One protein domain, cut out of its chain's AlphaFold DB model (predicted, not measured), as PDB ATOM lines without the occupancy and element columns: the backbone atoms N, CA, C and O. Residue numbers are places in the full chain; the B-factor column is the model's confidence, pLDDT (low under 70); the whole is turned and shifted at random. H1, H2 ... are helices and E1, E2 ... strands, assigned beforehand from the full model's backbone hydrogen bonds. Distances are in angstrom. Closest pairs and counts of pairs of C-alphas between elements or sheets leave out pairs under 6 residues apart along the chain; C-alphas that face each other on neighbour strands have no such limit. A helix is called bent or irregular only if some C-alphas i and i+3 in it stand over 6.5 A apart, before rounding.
ATOM      1  N   THR A 114      -8.092  12.666  32.763       94.31
ATOM      2  CA  THR A 114      -8.540  13.937  32.196       94.31
ATOM      3  C   THR A 114      -7.398  14.943  32.159       94.31
ATOM      4  O   THR A 114      -6.465  14.905  32.970       94.31
ATOM      5  N   LEU A 115      -7.453  15.878  31.212       94.88
ATOM      6  CA  LEU A 115      -6.467  16.943  31.180       94.88
ATOM      7  C   LEU A 115      -6.672  17.933  32.326       94.88
ATOM      8  O   LEU A 115      -7.778  18.241  32.760       94.88
ATOM      9  N   THR A 116      -5.556  18.498  32.767       94.56
ATOM     10  CA  THR A 116      -5.497  19.648  33.660       94.56
ATOM     11  C   THR A 116      -4.945  20.837  32.892       94.56
ATOM     12  O   THR A 116      -4.391  20.706  31.794       94.56
ATOM     13  N   THR A 117      -5.044  22.027  33.481       95.56
ATOM     14  CA  THR A 117      -4.417  23.224  32.908       95.56
ATOM     15  C   THR A 117      -2.904  23.037  32.744       95.56
ATOM     16  O   THR A 117      -2.314  23.586  31.817       95.56
ATOM     17  N   THR A 118      -2.260  22.235  33.588       95.31
ATOM     18  CA  THR A 118      -0.834  21.920  33.462       95.31
ATOM     19  C   THR A 118      -0.580  20.920  32.335       95.31
ATOM     20  O   THR A 118       0.221  21.201  31.447       95.31
ATOM     21  N   THR A 119      -1.284  19.783  32.318       94.19
ATOM     22  CA  THR A 119      -0.987  18.685  31.379       94.19
ATOM     23  C   THR A 119      -1.342  19.028  29.933       94.19
ATOM     24  O   THR A 119      -0.648  18.591  29.023       94.19
ATOM     25  N   VAL A 120      -2.344  19.881  29.685       94.94
ATOM     26  CA  VAL A 120      -2.687  20.321  28.316       94.94
ATOM     27  C   VAL A 120      -1.555  21.096  27.629       94.94
ATOM     28  O   VAL A 120      -1.519  21.182  26.405       94.94
ATOM     29  N   ARG A 121      -0.611  21.659  28.396       95.25
ATOM     30  CA  ARG A 121       0.547  22.396  27.861       95.25
ATOM     31  C   ARG A 121       1.734  21.491  27.537       95.25
ATOM     32  O   ARG A 121       2.699  21.963  26.936       95.25
ATOM     33  N   ASP A 122       1.673  20.215  27.911       95.25
ATOM     34  CA  ASP A 122       2.729  19.256  27.615       95.25
ATOM     35  C   ASP A 122       2.869  19.056  26.086       95.25
ATOM     36  O   ASP A 122       1.876  18.772  25.402       95.25
ATOM     37  N   PRO A 123       4.087  19.190  25.521       95.31
ATOM     38  CA  PRO A 123       4.314  19.061  24.085       95.31
ATOM     39  C   PRO A 123       3.978  17.718  23.450       95.31
ATOM     40  O   PRO A 123       3.756  17.654  22.241       95.31
ATOM     41  N   ILE A 124       3.994  16.631  24.206       94.44
ATOM     42  CA  ILE A 124       3.563  15.318  23.735       94.44
ATOM     43  C   ILE A 124       2.035  15.306  23.692       94.44
ATOM     44  O   ILE A 124       1.449  14.982  22.656       94.44
ATOM     45  N   ILE A 125       1.393  15.749  24.773       95.44
ATOM     46  CA  ILE A 125      -0.063  15.709  24.929       95.44
ATOM     47  C   ILE A 125      -0.773  16.610  23.917       95.44
ATOM     48  O   ILE A 125      -1.629  16.112  23.185       95.44
ATOM     49  N   TYR A 126      -0.429  17.901  23.792       94.75
ATOM     50  CA  TYR A 126      -1.176  18.769  22.866       94.75
ATOM     51  C   TYR A 126      -1.022  18.321  21.404       94.75
ATOM     52  O   TYR A 126      -1.929  18.517  20.596       94.75
ATOM     53  N   ARG A 127       0.099  17.673  21.046       95.94
ATOM     54  CA  ARG A 127       0.282  17.079  19.710       95.94
ATOM     55  C   ARG A 127      -0.628  15.874  19.503       95.94
ATOM     56  O   ARG A 127      -1.144  15.705  18.399       95.94
ATOM     57  N   LEU A 128      -0.840  15.047  20.528       96.00
ATOM     58  CA  LEU A 128      -1.824  13.963  20.484       96.00
ATOM     59  C   LEU A 128      -3.243  14.526  20.340       96.00
ATOM     60  O   LEU A 128      -3.959  14.097  19.440       96.00
ATOM     61  N   VAL A 129      -3.604  15.549  21.123       95.62
ATOM     62  CA  VAL A 129      -4.897  16.248  21.014       95.62
ATOM     63  C   VAL A 129      -5.111  16.793  19.599       95.62
ATOM     64  O   VAL A 129      -6.136  16.511  18.982       95.62
ATOM     65  N   ALA A 130      -4.129  17.504  19.035       94.75
ATOM     66  CA  ALA A 130      -4.217  18.055  17.683       94.75
ATOM     67  C   ALA A 130      -4.378  16.961  16.610       94.75
ATOM     68  O   ALA A 130      -5.172  17.111  15.679       94.75
ATOM     69  N   ARG A 131      -3.671  15.829  16.746       94.44
ATOM     70  CA  ARG A 131      -3.823  14.671  15.847       94.44
ATOM     71  C   ARG A 131      -5.207  14.035  15.963       94.44
ATOM     72  O   ARG A 131      -5.797  13.717  14.931       94.44
ATOM     73  N   THR A 132      -5.732  13.863  17.176       93.75
ATOM     74  CA  THR A 132      -7.086  13.333  17.402       93.75
ATOM     75  C   THR A 132      -8.144  14.281  16.836       93.75
ATOM     76  O   THR A 132      -9.031  13.837  16.108       93.75
ATOM     77  N   MET A 133      -7.987  15.594  17.027       93.25
ATOM     78  CA  MET A 133      -8.853  16.612  16.423       93.25
ATOM     79  C   MET A 133      -8.836  16.558  14.891       93.25
ATOM     80  O   MET A 133      -9.884  16.584  14.248       93.25
ATOM     81  N   ALA A 134      -7.657  16.408  14.282       92.00
ATOM     82  CA  ALA A 134      -7.540  16.265  12.834       92.00
ATOM     83  C   ALA A 134      -8.251  15.006  12.302       92.00
ATOM     84  O   ALA A 134      -8.781  15.037  11.191       92.00
ATOM     85  N   ARG A 135      -8.289  13.907  13.073       90.50
ATOM     86  CA  ARG A 135      -9.081  12.712  12.728       90.50
ATOM     87  C   ARG A 135     -10.580  13.006  12.786       90.50
ATOM     88  O   ARG A 135     -11.272  12.683  11.826       90.50
ATOM     89  N   PHE A 136     -11.046  13.683  13.837       89.50
ATOM     90  CA  PHE A 136     -12.439  14.131  13.980       89.50
ATOM     91  C   PHE A 136     -12.892  14.998  12.794       89.50
ATOM     92  O   PHE A 136     -13.881  14.698  12.130       89.50
ATOM     93  N   HIS A 137     -12.099  16.008  12.431       89.88
ATOM     94  CA  HIS A 137     -12.423  16.911  11.323       89.88
ATOM     95  C   HIS A 137     -12.455  16.217   9.949       89.88
ATOM     96  O   HIS A 137     -13.076  16.715   9.014       89.88
ATOM     97  N   ARG A 138     -11.806  15.055   9.796       88.50
ATOM     98  CA  ARG A 138     -11.820  14.284   8.541       88.50
ATOM     99  C   ARG A 138     -13.065  13.414   8.371       88.50
ATOM    100  O   ARG A 138     -13.304  12.953   7.259       88.50
ATOM    101  N   LEU A 139     -13.870  13.217   9.416       85.12
ATOM    102  CA  LEU A 139     -15.031  12.322   9.368       85.12
ATOM    103  C   LEU A 139     -16.085  12.736   8.339       85.12
ATOM    104  O   LEU A 139     -16.724  11.868   7.749       85.12
ATOM    105  N   GLY A 140     -16.226  14.038   8.069       67.88
ATOM    106  CA  GLY A 140     -17.132  14.528   7.028       67.88
ATOM    107  C   GLY A 140     -16.824  13.939   5.654       67.88
ATOM    108  O   GLY A 140     -17.712  13.406   4.991       67.88
ATOM    109  N   VAL A 141     -15.540  13.911   5.291       62.28
ATOM    110  CA  VAL A 141     -15.065  13.371   4.010       62.28
ATOM    111  C   VAL A 141     -15.437  11.892   3.860       62.28
ATOM    112  O   VAL A 141     -15.864  11.469   2.787       62.28
ATOM    113  N   SER A 142     -15.330  11.117   4.943       58.06
ATOM    114  CA  SER A 142     -15.649   9.684   4.984       58.06
ATOM    115  C   SER A 142     -17.152   9.388   4.916       58.06
ATOM    116  O   SER A 142     -17.545   8.319   4.458       58.06
ATOM    117  N   ALA A 143     -17.996  10.329   5.347       57.34
ATOM    118  CA  ALA A 143     -19.455  10.211   5.341       57.34
ATOM    119  C   ALA A 143     -20.100  10.588   3.992       57.34
ATOM    120  O   ALA A 143     -21.320  10.695   3.899       57.34
ATOM    121  N   GLY A 144     -19.291  10.862   2.961       54.53
ATOM    122  CA  GLY A 144     -19.770  11.371   1.673       54.53
ATOM    123  C   GLY A 144     -20.203  12.842   1.699       54.53
ATOM    124  O   GLY A 144     -20.607  13.356   0.661       54.53
ATOM    125  N   LYS A 145     -20.081  13.528   2.845       56.03
ATOM    126  CA  LYS A 145     -20.289  14.974   3.000       56.03
ATOM    127  C   LYS A 145     -18.944  15.675   2.824       56.03
ATOM    128  O   LYS A 145     -18.171  15.807   3.775       56.03
ATOM    129  N   ARG A 146     -18.583  16.060   1.599       52.94
ATOM    130  CA  ARG A 146     -17.274  16.693   1.398       52.94
ATOM    131  C   ARG A 146     -17.311  18.079   2.031       52.94
ATOM    132  O   ARG A 146     -18.215  18.860   1.774       52.94
ATOM    133  N   ALA A 147     -16.282  18.401   2.810       52.50
ATOM    134  CA  ALA A 147     -16.126  19.715   3.436       52.50
ATOM    135  C   ALA A 147     -16.064  20.889   2.425       52.50
ATOM    136  O   ALA A 147     -16.139  22.042   2.834       52.50
ATOM    137  N   ASP A 148     -15.918  20.584   1.130       53.66
ATOM    138  CA  ASP A 148     -15.636  21.513   0.028       53.66
ATOM    139  C   ASP A 148     -16.649  21.402  -1.136       53.66
ATOM    140  O   ASP A 148     -16.467  21.998  -2.190       53.66
ATOM    141  N   ASP A 149     -17.729  20.620  -0.997       56.22
ATOM    142  CA  ASP A 149     -18.754  20.531  -2.056       56.22
ATOM    143  C   ASP A 149     -19.792  21.668  -2.007       56.22
ATOM    144  O   ASP A 149     -20.684  21.731  -2.852       56.22
ATOM    145  N   GLY A 150     -19.699  22.564  -1.016       58.31
ATOM    146  CA  GLY A 150     -20.654  23.656  -0.802       58.31
ATOM    147  C   GLY A 150     -22.063  23.202  -0.396       58.31
ATOM    148  O   GLY A 150     -22.948  24.040  -0.220       58.31
ATOM    149  N   THR A 151     -22.299  21.896  -0.227       61.03
ATOM    150  CA  THR A 151     -23.610  21.334   0.133       61.03
ATOM    151  C   THR A 151     -23.772  21.176   1.641       61.03
ATOM    152  O   THR A 151     -24.888  21.281   2.160       61.03
ATOM    153  N   THR A 152     -22.667  20.978   2.368       68.69
ATOM    154  CA  THR A 152     -22.688  20.833   3.828       68.69
ATOM    155  C   THR A 152     -22.747  22.206   4.495       68.69
ATOM    156  O   THR A 152     -21.748  22.915   4.589       68.69
ATOM    157  N   LYS A 153     -23.936  22.586   4.972       80.19
ATOM    158  CA  LYS A 153     -24.137  23.814   5.751       80.19
ATOM    159  C   LYS A 153     -23.747  23.599   7.212       80.19
ATOM    160  O   LYS A 153     -23.970  22.523   7.758       80.19
ATOM    161  N   SER A 154     -23.198  24.641   7.831       88.00
ATOM    162  CA  SER A 154     -22.923  24.652   9.267       88.00
ATOM    163  C   SER A 154     -24.224  24.524  10.064       88.00
ATOM    164  O   SER A 154     -25.157  25.304   9.867       88.00
ATOM    165  N   GLU A 155     -24.271  23.567  10.986       89.75
ATOM    166  CA  GLU A 155     -25.386  23.351  11.915       89.75
ATOM    167  C   GLU A 155     -25.373  24.360  13.079       89.75
ATOM    168  O   GLU A 155     -26.377  24.526  13.773       89.75
ATOM    169  N   LEU A 156     -24.269  25.103  13.250       91.19
ATOM    170  CA  LEU A 156     -24.083  26.098  14.310       91.19
ATOM    171  C   LEU A 156     -25.213  27.120  14.371       91.19
ATOM    172  O   LEU A 156     -25.713  27.421  15.451       91.19
ATOM    173  N   TRP A 157     -25.628  27.647  13.220       91.81
ATOM    174  CA  TRP A 157     -26.625  28.714  13.161       91.81
ATOM    175  C   TRP A 157     -28.013  28.218  13.547       91.81
ATOM    176  O   TRP A 157     -28.718  28.879  14.305       91.81
ATOM    177  N   SER A 158     -28.379  27.019  13.092       90.38
ATOM    178  CA  SER A 158     -29.617  26.365  13.514       90.38
ATOM    179  C   SER A 158     -29.608  26.081  15.017       90.38
ATOM    180  O   SER A 158     -30.622  26.299  15.680       90.38
ATOM    181  N   LYS A 159     -28.461  25.669  15.575       89.75
ATOM    182  CA  LYS A 159     -28.302  25.444  17.017       89.75
ATOM    183  C   LYS A 159     -28.389  26.746  17.826       89.75
ATOM    184  O   LYS A 159     -29.076  26.783  18.844       89.75
ATOM    185  N   MET A 160     -27.758  27.825  17.360       92.50
ATOM    186  CA  MET A 160     -27.872  29.150  17.981       92.50
ATOM    187  C   MET A 160     -29.317  29.652  17.977       92.50
ATOM    188  O   MET A 160     -29.786  30.145  18.999       92.50
ATOM    189  N   GLU A 161     -30.043  29.479  16.870       91.81
ATOM    190  CA  GLU A 161     -31.450  29.878  16.790       91.81
ATOM    191  C   GLU A 161     -32.340  29.013  17.695       91.81
ATOM    192  O   GLU A 161     -33.243  29.536  18.347       91.81
ATOM    193  N   GLN A 162     -32.059  27.708  17.817       89.81
ATOM    194  CA  GLN A 162     -32.726  26.842  18.795       89.81
ATOM    195  C   GLN A 162     -32.582  27.407  20.216       89.81
ATOM    196  O   GLN A 162     -33.581  27.534  20.919       89.81
ATOM    197  N   PHE A 163     -31.372  27.797  20.626       90.56
ATOM    198  CA  PHE A 163     -31.148  28.403  21.940       90.56
ATOM    199  C   PHE A 163     -31.788  29.787  22.076       90.56
ATOM    200  O   PHE A 163     -32.381  30.082  23.112       90.56
ATOM    201  N   ALA A 164     -31.734  30.618  21.032       93.00
ATOM    202  CA  ALA A 164     -32.383  31.926  21.019       93.00
ATOM    203  C   ALA A 164     -33.905  31.814  21.223       93.00
ATOM    204  O   ALA A 164     -34.492  32.642  21.916       93.00
ATOM    205  N   ASN A 165     -34.537  30.766  20.689       92.25
ATOM    206  CA  ASN A 165     -35.968  30.505  20.862       92.25
ATOM    207  C   ASN A 165     -36.369  30.117  22.294       92.25
ATOM    208  O   ASN A 165     -37.539  30.254  22.645       92.25
ATOM    209  N   LEU A 166     -35.428  29.664  23.129       90.81
ATOM    210  CA  LEU A 166     -35.680  29.389  24.550       90.81
ATOM    211  C   LEU A 166     -35.650  30.664  25.405       90.81
ATOM    212  O   LEU A 166     -36.087  30.650  26.557       90.81
ATOM    213  N   ILE A 167     -35.118  31.766  24.868       91.75
ATOM    214  CA  ILE A 167     -35.006  33.037  25.579       91.75
ATOM    215  C   ILE A 167     -36.333  33.799  25.441       91.75
ATOM    216  O   ILE A 167     -36.734  34.140  24.326       91.75
ATOM    217  N   PRO A 168     -37.020  34.120  26.553       92.50
ATOM    218  CA  PRO A 168     -38.263  34.875  26.491       92.50
ATOM    219  C   PRO A 168     -37.999  36.337  26.108       92.50
ATOM    220  O   PRO A 168     -36.925  36.888  26.351       92.50
ATOM    221  N   GLU A 169     -39.014  37.026  25.578       92.00
ATOM    222  CA  GLU A 169     -38.896  38.465  25.283       92.00
ATOM    223  C   GLU A 169     -38.603  39.307  26.537       92.00
ATOM    224  O   GLU A 169     -37.923  40.342  26.463       92.00
ATOM    225  N   ARG A 170     -39.122  38.856  27.686       92.25
ATOM    226  CA  ARG A 170     -38.835  39.367  29.028       92.25
ATOM    227  C   ARG A 170     -38.693  38.211  30.005       92.25
ATOM    228  O   ARG A 170     -39.531  37.312  30.011       92.25
ATOM    229  N   TYR A 171     -37.694  38.268  30.877       93.62
ATOM    230  CA  TYR A 171     -37.614  37.320  31.988       93.62
ATOM    231  C   TYR A 171     -38.608  37.701  33.089       93.62
ATOM    232  O   TYR A 171     -38.755  38.875  33.426       93.62
ATOM    233  N   SER A 172     -39.255  36.704  33.697       94.50
ATOM    234  CA  SER A 172     -40.198  36.922  34.807       94.50
ATOM    235  C   SER A 172     -39.526  37.521  36.046       94.50
ATOM    236  O   SER A 172     -40.168  38.224  36.821       94.50
ATOM    237  N   SER A 173     -38.232  37.248  36.238       96.25
ATOM    238  CA  SER A 173     -37.423  37.833  37.308       96.25
ATOM    239  C   SER A 173     -36.881  39.206  36.885       96.25
ATOM    240  O   SER A 173     -36.080  39.263  35.946       96.25
ATOM    241  N   PRO A 174     -37.231  40.308  37.585       94.50
ATOM    242  CA  PRO A 174     -36.768  41.649  37.225       94.50
ATOM    243  C   PRO A 174     -35.246  41.808  37.257       94.50
ATOM    244  O   PRO A 174     -34.684  42.518  36.429       94.50
ATOM    245  N   SER A 175     -34.559  41.139  38.190       95.88
ATOM    246  CA  SER A 175     -33.095  41.185  38.269       95.88
ATOM    247  C   SER A 175     -32.439  40.485  37.078       95.88
ATOM    248  O   SER A 175     -31.473  41.008  36.523       95.88
ATOM    249  N   THR A 176     -33.000  39.350  36.650       94.19
ATOM    250  CA  THR A 176     -32.518  38.592  35.484       94.19
ATOM    251  C   THR A 176     -32.773  39.365  34.192       94.19
ATOM    252  O   THR A 176     -31.863  39.516  33.380       94.19
ATOM    253  N   ASP A 177     -33.978  39.924  34.024       95.19
ATOM    254  CA  ASP A 177     -34.325  40.744  32.855       95.19
ATOM    255  C   ASP A 177     -33.423  41.980  32.764       95.19
ATOM    256  O   ASP A 177     -32.880  42.274  31.699       95.19
ATOM    257  N   LEU A 178     -33.177  42.659  33.891       95.06
ATOM    258  CA  LEU A 178     -32.269  43.802  33.941       95.06
ATOM    259  C   LEU A 178     -30.833  43.405  33.577       95.06
ATOM    260  O   LEU A 178     -30.180  44.122  32.822       95.06
ATOM    261  N   GLN A 179     -30.325  42.280  34.090       94.94
ATOM    262  CA  GLN A 179     -28.982  41.795  33.762       94.94
ATOM    263  C   GLN A 179     -28.850  41.446  32.277       94.94
ATOM    264  O   GLN A 179     -27.873  41.845  31.641       94.94
ATOM    265  N   PHE A 180     -29.842  40.760  31.709       95.06
ATOM    266  CA  PHE A 180     -29.876  40.454  30.284       95.06
ATOM    267  C   PHE A 180     -29.898  41.737  29.445       95.06
ATOM    268  O   PHE A 180     -29.074  41.903  28.546       95.06
ATOM    269  N   ARG A 181     -30.758  42.704  29.797       95.19
ATOM    270  CA  ARG A 181     -30.891  43.977  29.070       95.19
ATOM    271  C   ARG A 181     -29.702  44.917  29.201       95.19
ATOM    272  O   ARG A 181     -29.502  45.739  28.315       95.19
ATOM    273  N   LYS A 182     -28.893  44.803  30.258       95.62
ATOM    274  CA  LYS A 182     -27.614  45.531  30.345       95.62
ATOM    275  C   LYS A 182     -26.675  45.164  29.196       95.62
ATOM    276  O   LYS A 182     -25.969  46.035  28.705       95.62
ATOM    277  N   THR A 183     -26.684  43.895  28.788       94.44
ATOM    278  CA  THR A 183     -25.859  43.397  27.677       94.44
ATOM    279  C   THR A 183     -26.587  43.550  26.342       94.44
ATOM    280  O   THR A 183     -25.990  43.968  25.359       94.44
ATOM    281  N   PHE A 184     -27.896  43.282  26.326       95.62
ATOM    282  CA  PHE A 184     -28.745  43.301  25.137       95.62
ATOM    283  C   PHE A 184     -29.923  44.271  25.336       95.62
ATOM    284  O   PHE A 184     -31.015  43.835  25.710       95.62
ATOM    285  N   PRO A 185     -29.763  45.589  25.096       93.31
ATOM    286  CA  PRO A 185     -30.773  46.599  25.446       93.31
ATOM    287  C   PRO A 185     -32.168  46.341  24.857       93.31
ATOM    288  O   PRO A 185     -33.184  46.567  25.515       93.31
ATOM    289  N   GLN A 186     -32.229  45.792  23.638       93.19
ATOM    290  CA  GLN A 186     -33.477  45.409  22.960       93.19
ATOM    291  C   GLN A 186     -33.886  43.944  23.216       93.19
ATOM    292  O   GLN A 186     -34.697  43.374  22.484       93.19
ATOM    293  N   GLY A 187     -33.327  43.321  24.254       93.69
ATOM    294  CA  GLY A 187     -33.521  41.916  24.593       93.69
ATOM    295  C   GLY A 187     -33.085  40.982  23.464       93.69
ATOM    296  O   GLY A 187     -32.086  41.225  22.786       93.69
ATOM    297  N   ILE A 188     -33.883  39.939  23.223       95.19
ATOM    298  CA  ILE A 188     -33.598  38.899  22.225       95.19
ATOM    299  C   ILE A 188     -33.395  39.444  20.802       95.19
ATOM    300  O   ILE A 188     -32.643  38.864  20.025       95.19
ATOM    301  N   LYS A 189     -33.997  40.593  20.459       94.75
ATOM    302  CA  LYS A 189     -33.791  41.243  19.153       94.75
ATOM    303  C   LYS A 189     -32.346  41.705  18.960       94.75
ATOM    304  O   LYS A 189     -31.808  41.539  17.873       94.75
ATOM    305  N   SER A 190     -31.725  42.250  20.010       95.25
ATOM    306  CA  SER A 190     -30.312  42.651  19.975       95.25
ATOM    307  C   SER A 190     -29.415  41.428  19.824       95.25
ATOM    308  O   SER A 190     -28.568  41.408  18.944       95.25
ATOM    309  N   LEU A 191     -29.670  40.379  20.617       95.75
ATOM    310  CA  LEU A 191     -28.898  39.137  20.549       95.75
ATOM    311  C   LEU A 191     -28.968  38.494  19.155       95.75
ATOM    312  O   LEU A 191     -27.946  38.086  18.620       95.75
ATOM    313  N   ARG A 192     -30.156  38.436  18.536       96.12
ATOM    314  CA  ARG A 192     -30.302  37.923  17.164       96.12
ATOM    315  C   ARG A 192     -29.544  38.766  16.137       96.12
ATOM    316  O   ARG A 192     -28.940  38.203  15.234       96.12
ATOM    317  N   ALA A 193     -29.541  40.092  16.277       95.94
ATOM    318  CA  ALA A 193     -28.762  40.963  15.395       95.94
ATOM    319  C   ALA A 193     -27.245  40.724  15.537       95.94
ATOM    320  O   ALA A 193     -26.528  40.696  14.533       95.94
ATOM    321  N   ASP A 194     -26.767  40.486  16.761       95.19
ATOM    322  CA  ASP A 194     -25.368  40.130  17.020       95.19
ATOM    323  C   ASP A 194     -25.019  38.754  16.422       95.19
ATOM    324  O   ASP A 194     -23.973  38.608  15.789       95.19
ATOM    325  N   ILE A 195     -25.913  37.761  16.547       94.62
ATOM    326  CA  ILE A 195     -25.764  36.434  15.921       94.62
ATOM    327  C   ILE A 195     -25.672  36.554  14.395       94.62
ATOM    328  O   ILE A 195     -24.773  35.965  13.801       94.62
ATOM    329  N   GLU A 196     -26.539  37.340  13.749       94.94
ATOM    330  CA  GLU A 196     -26.483  37.548  12.293       94.94
ATOM    331  C   GLU A 196     -25.198  38.271  11.859       94.94
ATOM    332  O   GLU A 196     -24.596  37.923  10.842       94.94
ATOM    333  N   THR A 197     -24.715  39.225  12.659       94.62
ATOM    334  CA  THR A 197     -23.432  39.905  12.412       94.62
ATOM    335  C   THR A 197     -22.256  38.928  12.501       94.62
ATOM    336  O   THR A 197     -21.367  38.926  11.640       94.62
ATOM    337  N   LEU A 198     -22.257  38.058  13.517       92.44
ATOM    338  CA  LEU A 198     -21.260  37.002  13.674       92.44
ATOM    339  C   LEU A 198     -21.327  36.009  12.510       92.44
ATOM    340  O   LEU A 198     -20.291  35.654  11.953       92.44
ATOM    341  N   LYS A 199     -22.532  35.608  12.105       91.56
ATOM    342  CA  LYS A 199     -22.763  34.711  10.974       91.56
ATOM    343  C   LYS A 199     -22.196  35.250   9.677       91.56
ATOM    344  O   LYS A 199     -21.383  34.570   9.055       91.56
ATOM    345  N   ALA A 200     -22.537  36.487   9.326       90.88
ATOM    346  CA  ALA A 200     -21.988  37.143   8.146       90.88
ATOM    347  C   ALA A 200     -20.452  37.209   8.196       90.88
ATOM    348  O   ALA A 200     -19.783  37.006   7.186       90.88
ATOM    349  N   SER A 201     -19.875  37.446   9.376       89.88
ATOM    350  CA  SER A 201     -18.421  37.505   9.546       89.88
ATOM    351  C   SER A 201     -17.755  36.137   9.373       89.88
ATOM    352  O   SER A 201     -16.756  36.036   8.667       89.88
ATOM    353  N   LEU A 202     -18.300  35.079   9.988       87.38
ATOM    354  CA  LEU A 202     -17.699  33.742   9.970       87.38
ATOM    355  C   LEU A 202     -17.890  33.016   8.633       87.38
ATOM    356  O   LEU A 202     -16.974  32.320   8.197       87.38
ATOM    357  N   GLU A 203     -19.027  33.195   7.957       85.38
ATOM    358  CA  GLU A 203     -19.259  32.604   6.629       85.38
ATOM    359  C   GLU A 203     -18.298  33.181   5.574       85.38
ATOM    360  O   GLU A 203     -17.865  32.463   4.673       85.38
ATOM    361  N   ASN A 204     -17.861  34.433   5.742       84.50
ATOM    362  CA  ASN A 204     -16.900  35.088   4.850       84.50
ATOM    363  C   ASN A 204     -15.439  34.643   5.045       84.50
ATOM    364  O   ASN A 204     -14.596  34.958   4.209       84.50
ATOM    365  N   ILE A 205     -15.113  33.908   6.116       85.44
ATOM    366  CA  ILE A 205     -13.740  33.428   6.365       85.44
ATOM    367  C   ILE A 205     -13.339  32.336   5.359       85.44
ATOM    368  O   ILE A 205     -12.151  32.126   5.120       85.44
ATOM    369  N   GLY A 206     -14.309  31.626   4.770       82.94
ATOM    370  CA  GLY A 206     -14.037  30.519   3.848       82.94
ATOM    371  C   GLY A 206     -13.402  29.301   4.530       82.94
ATOM    372  O   GLY A 206     -12.755  28.488   3.873       82.94
ATOM    373  N   SER A 207     -13.552  29.173   5.852       87.06
ATOM    374  CA  SER A 207     -13.082  27.986   6.563       87.06
ATOM    375  C   SER A 207     -14.013  26.793   6.294       87.06
ATOM    376  O   SER A 207     -15.235  26.968   6.295       87.06
ATOM    377  N   PRO A 208     -13.472  25.578   6.074       87.25
ATOM    378  CA  PRO A 208     -14.283  24.414   5.743       87.25
ATOM    379  C   PRO A 208     -15.248  24.041   6.870       87.25
ATOM    380  O   PRO A 208     -14.908  24.104   8.057       87.25
ATOM    381  N   VAL A 209     -16.428  23.560   6.481       87.69
ATOM    382  CA  VAL A 209     -17.369  22.917   7.400       87.69
ATOM    383  C   VAL A 209     -16.939  21.465   7.595       87.69
ATOM    384  O   VAL A 209     -16.856  20.688   6.644       87.69
ATOM    385  N   VAL A 210     -16.645  21.091   8.836       89.50
ATOM    386  CA  VAL A 210     -16.173  19.757   9.224       89.50
ATOM    387  C   VAL A 210     -16.956  19.247  10.428       89.50
ATOM    388  O   VAL A 210     -17.643  20.010  11.101       89.50
ATOM    389  N   PHE A 211     -16.855  17.950  10.715       89.94
ATOM    390  CA  PHE A 211     -17.437  17.401  11.936       89.94
ATOM    391  C   PHE A 211     -16.572  17.791  13.142       89.94
ATOM    392  O   PHE A 211     -15.426  17.350  13.248       89.94
ATOM    393  N   CYS A 212     -17.106  18.623  14.032       91.75
ATOM    394  CA  CYS A 212     -16.408  19.130  15.212       91.75
ATOM    395  C   CYS A 212     -17.008  18.553  16.495       91.75
ATOM    396  O   CYS A 212     -18.189  18.222  16.544       91.75
ATOM    397  N   HIS A 213     -16.198  18.501  17.553       92.38
ATOM    398  CA  HIS A 213     -16.656  18.131  18.897       92.38
ATOM    399  C   HIS A 213     -17.446  19.253  19.591       92.38
ATOM    400  O   HIS A 213     -18.380  18.984  20.333       92.38
ATOM    401  N   ASN A 214     -17.044  20.511  19.365       92.44
ATOM    402  CA  ASN A 214     -17.610  21.756  19.920       92.44
ATOM    403  C   ASN A 214     -17.566  21.939  21.445       92.44
ATOM    404  O   ASN A 214     -17.781  23.053  21.904       92.44
ATOM    405  N   ASP A 215     -17.210  20.902  22.198       91.25
ATOM    406  CA  ASP A 215     -17.085  20.970  23.660       91.25
ATOM    407  C   ASP A 215     -15.815  20.277  24.197       91.25
ATOM    408  O   ASP A 215     -15.866  19.350  25.001       91.25
ATOM    409  N   LEU A 216     -14.635  20.675  23.706       91.81
ATOM    410  CA  LEU A 216     -13.355  20.133  24.197       91.81
ATOM    411  C   LEU A 216     -12.869  20.833  25.470       91.81
ATOM    412  O   LEU A 216     -11.778  21.409  25.519       91.81
ATOM    413  N   LEU A 217     -13.681  20.757  26.520       93.31
ATOM    414  CA  LEU A 217     -13.227  21.027  27.879       93.31
ATOM    415  C   LEU A 217     -12.119  20.036  28.259       93.31
ATOM    416  O   LEU A 217     -12.061  18.917  27.750       93.31
ATOM    417  N   LEU A 218     -11.235  20.424  29.179       94.88
ATOM    418  CA  LEU A 218     -10.110  19.572  29.591       94.88
ATOM    419  C   LEU A 218     -10.574  18.223  30.174       94.88
ATOM    420  O   LEU A 218      -9.915  17.202  29.991       94.88
ATOM    421  N   THR A 219     -11.744  18.215  30.809       92.81
ATOM    422  CA  THR A 219     -12.420  17.024  31.337       92.81
ATOM    423  C   THR A 219     -12.941  16.083  30.251       92.81
ATOM    424  O   THR A 219     -13.112  14.900  30.520       92.81
ATOM    425  N   ASN A 220     -13.124  16.572  29.023       93.62
ATOM    426  CA  ASN A 220     -13.614  15.795  27.879       93.62
ATOM    427  C   ASN A 220     -12.472  15.198  27.038       93.62
ATOM    428  O   ASN A 220     -12.691  14.656  25.952       93.62
ATOM    429  N   ILE A 221     -11.234  15.292  27.530       95.56
ATOM    430  CA  ILE A 221     -10.036  14.774  26.873       95.56
ATOM    431  C   ILE A 221      -9.359  13.783  27.815       95.56
ATOM    432  O   ILE A 221      -8.801  14.177  28.837       95.56
ATOM    433  N   LEU A 222      -9.377  12.504  27.443       95.25
ATOM    434  CA  LEU A 222      -8.727  11.426  28.183       95.25
ATOM    435  C   LEU A 222      -7.368  11.108  27.567       95.25
ATOM    436  O   LEU A 222      -7.286  10.695  26.408       95.25
ATOM    437  N   VAL A 223      -6.305  11.261  28.349       95.19
ATOM    438  CA  VAL A 223      -4.963  10.789  28.004       95.19
ATOM    439  C   VAL A 223      -4.819   9.349  28.454       95.19
ATOM    440  O   VAL A 223      -5.081   9.013  29.606       95.19
ATOM    441  N   GLN A 224      -4.373   8.505  27.536       92.62
ATOM    442  CA  GLN A 224      -4.071   7.112  27.809       92.62
ATOM    443  C   GLN A 224      -2.556   6.953  27.799       92.62
ATOM    444  O   GLN A 224      -1.886   7.387  26.854       92.62
ATOM    445  N   SER A 225      -2.033   6.339  28.852       89.94
ATOM    446  CA  SER A 225      -0.603   6.124  29.045       89.94
ATOM    447  C   SER A 225      -0.291   4.638  29.069       89.94
ATOM    448  O   SER A 225      -1.089   3.833  29.553       89.94
ATOM    449  N   ASP A 226       0.884   4.282  28.561       81.25
ATOM    450  CA  ASP A 226       1.383   2.914  28.634       81.25
ATOM    451  C   ASP A 226       2.234   2.737  29.896       81.25
ATOM    452  O   ASP A 226       3.342   3.267  30.022       81.25
ATOM    453  N   ASN A 227       1.701   1.969  30.845       71.44
ATOM    454  CA  ASN A 227       2.368   1.682  32.113       71.44
ATOM    455  C   ASN A 227       3.580   0.748  31.952       71.44
ATOM    456  O   ASN A 227       4.394   0.659  32.870       71.44
ATOM    457  N   SER A 228       3.733   0.068  30.811       69.69
ATOM    458  CA  SER A 228       4.914  -0.754  30.524       69.69
ATOM    459  C   SER A 228       6.136   0.081  30.122       69.69
ATOM    460  O   SER A 228       7.269  -0.359  30.315       69.69
ATOM    461  N   VAL A 229       5.924   1.315  29.645       59.53
ATOM    462  CA  VAL A 229       6.974   2.250  29.205       59.53
ATOM    463  C   VAL A 229       6.898   3.553  30.013       59.53
ATOM    464  O   VAL A 229       6.688   4.650  29.488       59.53
ATOM    465  N   GLY A 230       7.039   3.428  31.336       61.84
ATOM    466  CA  GLY A 230       7.237   4.569  32.239       61.84
ATOM    467  C   GLY A 230       6.097   5.594  32.268       61.84
ATOM    468  O   GLY A 230       6.363   6.773  32.490       61.84
ATOM    469  N   SER A 231       4.854   5.166  32.020       74.56
ATOM    470  CA  SER A 231       3.647   6.011  32.024       74.56
ATOM    471  C   SER A 231       3.657   7.141  30.987       74.56
ATOM    472  O   SER A 231       3.020   8.179  31.180       74.56
ATOM    473  N   SER A 232       4.352   6.945  29.865       82.56
ATOM    474  CA  SER A 232       4.365   7.925  28.775       82.56
ATOM    475  C   SER A 232       2.993   7.997  28.080       82.56
ATOM    476  O   SER A 232       2.413   6.945  27.790       82.56
ATOM    477  N   PRO A 233       2.474   9.200  27.756       88.00
ATOM    478  CA  PRO A 233       1.246   9.354  26.976       88.00
ATOM    479  C   PRO A 233       1.366   8.699  25.594       88.00
ATOM    480  O   PRO A 233       2.261   9.044  24.818       88.00
ATOM    481  N   VAL A 234       0.445   7.792  25.263       90.56
ATOM    482  CA  VAL A 234       0.434   7.064  23.980       90.56
ATOM    483  C   VAL A 234      -0.710   7.483  23.064       90.56
ATOM    484  O   VAL A 234      -0.533   7.563  21.845       90.56
ATOM    485  N   SER A 235      -1.875   7.802  23.625       92.56
ATOM    486  CA  SER A 235      -3.050   8.207  22.856       92.56
ATOM    487  C   SER A 235      -3.946   9.160  23.635       92.56
ATOM    488  O   SER A 235      -3.820   9.337  24.845       92.56
ATOM    489  N   VAL A 236      -4.847   9.805  22.898       94.81
ATOM    490  CA  VAL A 236      -5.891  10.667  23.443       94.81
ATOM    491  C   VAL A 236      -7.226  10.238  22.857       94.81
ATOM    492  O   VAL A 236      -7.341  10.116  21.632       94.81
ATOM    493  N   ALA A 237      -8.221  10.080  23.721       94.50
ATOM    494  CA  ALA A 237      -9.617   9.918  23.352       94.50
ATOM    495  C   ALA A 237     -10.404  11.173  23.747       94.50
ATOM    496  O   ALA A 237     -10.186  11.743  24.816       94.50
ATOM    497  N   PHE A 238     -11.319  11.599  22.883       94.62
ATOM    498  CA  PHE A 238     -12.330  12.588  23.250       94.62
ATOM    499  C   PHE A 238     -13.564  11.863  23.755       94.62
ATOM    500  O   PHE A 238     -13.834  10.753  23.296       94.62
ATOM    501  N   ILE A 239     -14.301  12.473  24.670       91.81
ATOM    502  CA  ILE A 239     -15.552  11.955  25.222       91.81
ATOM    503  C   ILE A 239     -16.586  13.078  25.281       91.81
ATOM    504  O   ILE A 239     -16.232  14.246  25.202       91.81
ATOM    505  N   ASP A 240     -17.845  12.707  25.490       87.69
ATOM    506  CA  ASP A 240     -18.964  13.641  25.645       87.69
ATOM    507  C   ASP A 240     -19.306  14.451  24.381       87.69
ATOM    508  O   ASP A 240     -19.047  15.643  24.246       87.69
ATOM    509  N   TYR A 241     -19.925  13.773  23.413       88.19
ATOM    510  CA  TYR A 241     -20.197  14.305  22.071       88.19
ATOM    511  C   TYR A 241     -21.542  15.039  21.947       88.19
ATOM    512  O   TYR A 241     -22.106  15.117  20.856       88.19
ATOM    513  N   GLU A 242     -22.077  15.551  23.053       83.38
ATOM    514  CA  GLU A 242     -23.413  16.157  23.131       83.38
ATOM    515  C   GLU A 242     -23.586  17.343  22.164       83.38
ATOM    516  O   GLU A 242     -24.634  17.504  21.540       83.38
ATOM    517  N   TYR A 243     -22.521  18.127  21.981       87.00
ATOM    518  CA  TYR A 243     -22.486  19.293  21.093       87.00
ATOM    519  C   TYR A 243     -21.836  19.008  19.735       87.00
ATOM    520  O   TYR A 243     -21.634  19.936  18.946       87.00
ATOM    521  N   ALA A 244     -21.485  17.753  19.442       90.06
ATOM    522  CA  ALA A 244     -20.825  17.419  18.189       90.06
ATOM    523  C   ALA A 244     -21.761  17.673  16.996       90.06
ATOM    524  O   ALA A 244     -22.941  17.346  17.036       90.06
ATOM    525  N   MET A 245     -21.258  18.300  15.937       89.69
ATOM    526  CA  MET A 245     -22.040  18.593  14.726       89.69
ATOM    527  C   MET A 245     -21.119  19.050  13.597       89.69
ATOM    528  O   MET A 245     -19.946  19.373  13.825       89.69
ATOM    529  N   PHE A 246     -21.655  19.134  12.377       89.12
ATOM    530  CA  PHE A 246     -20.957  19.798  11.284       89.12
ATOM    531  C   PHE A 246     -20.950  21.315  11.496       89.12
ATOM    532  O   PHE A 246     -21.995  21.960  11.517       89.12
ATOM    533  N   THR A 247     -19.769  21.909  11.640       89.81
ATOM    534  CA  THR A 247     -19.607  23.362  11.780       89.81
ATOM    535  C   THR A 247     -18.280  23.836  11.193       89.81
ATOM    536  O   THR A 247     -17.442  23.046  10.759       89.81
ATOM    537  N   ILE A 248     -18.109  25.149  11.139       88.94
ATOM    538  CA  ILE A 248     -16.928  25.824  10.618       88.94
ATOM    539  C   ILE A 248     -15.708  25.448  11.475       88.94
ATOM    540  O   ILE A 248     -15.723  25.561  12.704       88.94
ATOM    541  N   ARG A 249     -14.621  25.002  10.835       87.06
ATOM    542  CA  ARG A 249     -13.367  24.686  11.527       87.06
ATOM    543  C   ARG A 249     -12.663  25.973  11.963       87.06
ATOM    544  O   ARG A 249     -12.099  26.678  11.135       87.06
TER     545      ARG A 249
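What this domain is: This is residues 114 to 249 of the 252 residues of the protein "ACYPI001669 protein" of Acyrthosiphon pisum (UniProt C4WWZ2). Two lobes make a loose, flat shape: in one, H1 packs on the strand hairpin E2 and E3; in the other, H2 and H4 run side by side in opposite ways, with H3 at their far end. The short strand pair E1 and E4 sits between the lobes. The printed part has 136 residues, with four named helices and then four named strands, H1 H2 H3 H4 E1 E2 E3 E4; both two-strand sheets are antiparallel, and the class is mixed. The radius of gyration of the C-alphas is 19.5 A, and the spans are 60 by 41 by 22 A.

Where its parts are: Find C-alpha 125 at (-0.063, 15.709, 24.929); from there H1 runs 26.0 A to residue 142, only just irregular, with C-alphas 137 and 140 6.8 A apart. Next come H2, residues 156 to 165, 14.3 A; H3, 174 to 183, 14.6 A; and H4, 188 to 203, 22.1 A. Then read E1, 209 to 212; E2, 221 to 226, 16.6 A; E3, 232 to 238, 18.2 A; and E4, 245 to 248, ending at C-alpha 248 (-16.928, 25.824, 10.618).

How they stand to each other: Look first at H1: its closest C-alphas to E3 are Leu 128 and Val 236, 6.0 A, and to E1, His 137 and Phe 211, 5.1 A. In the hairpin E2 and E3, N 222 and O 237 are 2.9 A apart, within hydrogen-bond range. In E1 and E4, antiparallel, N 210 and O 247 are 2.9 A apart. H2 and H4 touch, closest at the C-alphas of Ala 164 and Ile 188, 7.2 A, at a shallow tilt of 1 degrees, opposite ways. H3 and H4 are near each other, with 6 pairs of C-alphas within 10 A; H1 is apart from H3 and H4. Each O i to N i+4 pair is within hydrogen-bond range in H2 and H4, against 10 of 14 in H1 and 5 of 6 in H3.

The domain as a whole: The farthest C-alphas, of Gln 186 and Ser 228, are 60.5 A apart. The printed part has no cut, and the link from H1 to H2 is long, 13 residues. Look for pLDDT under 70 at residues 140 to 152 and 228 to 230.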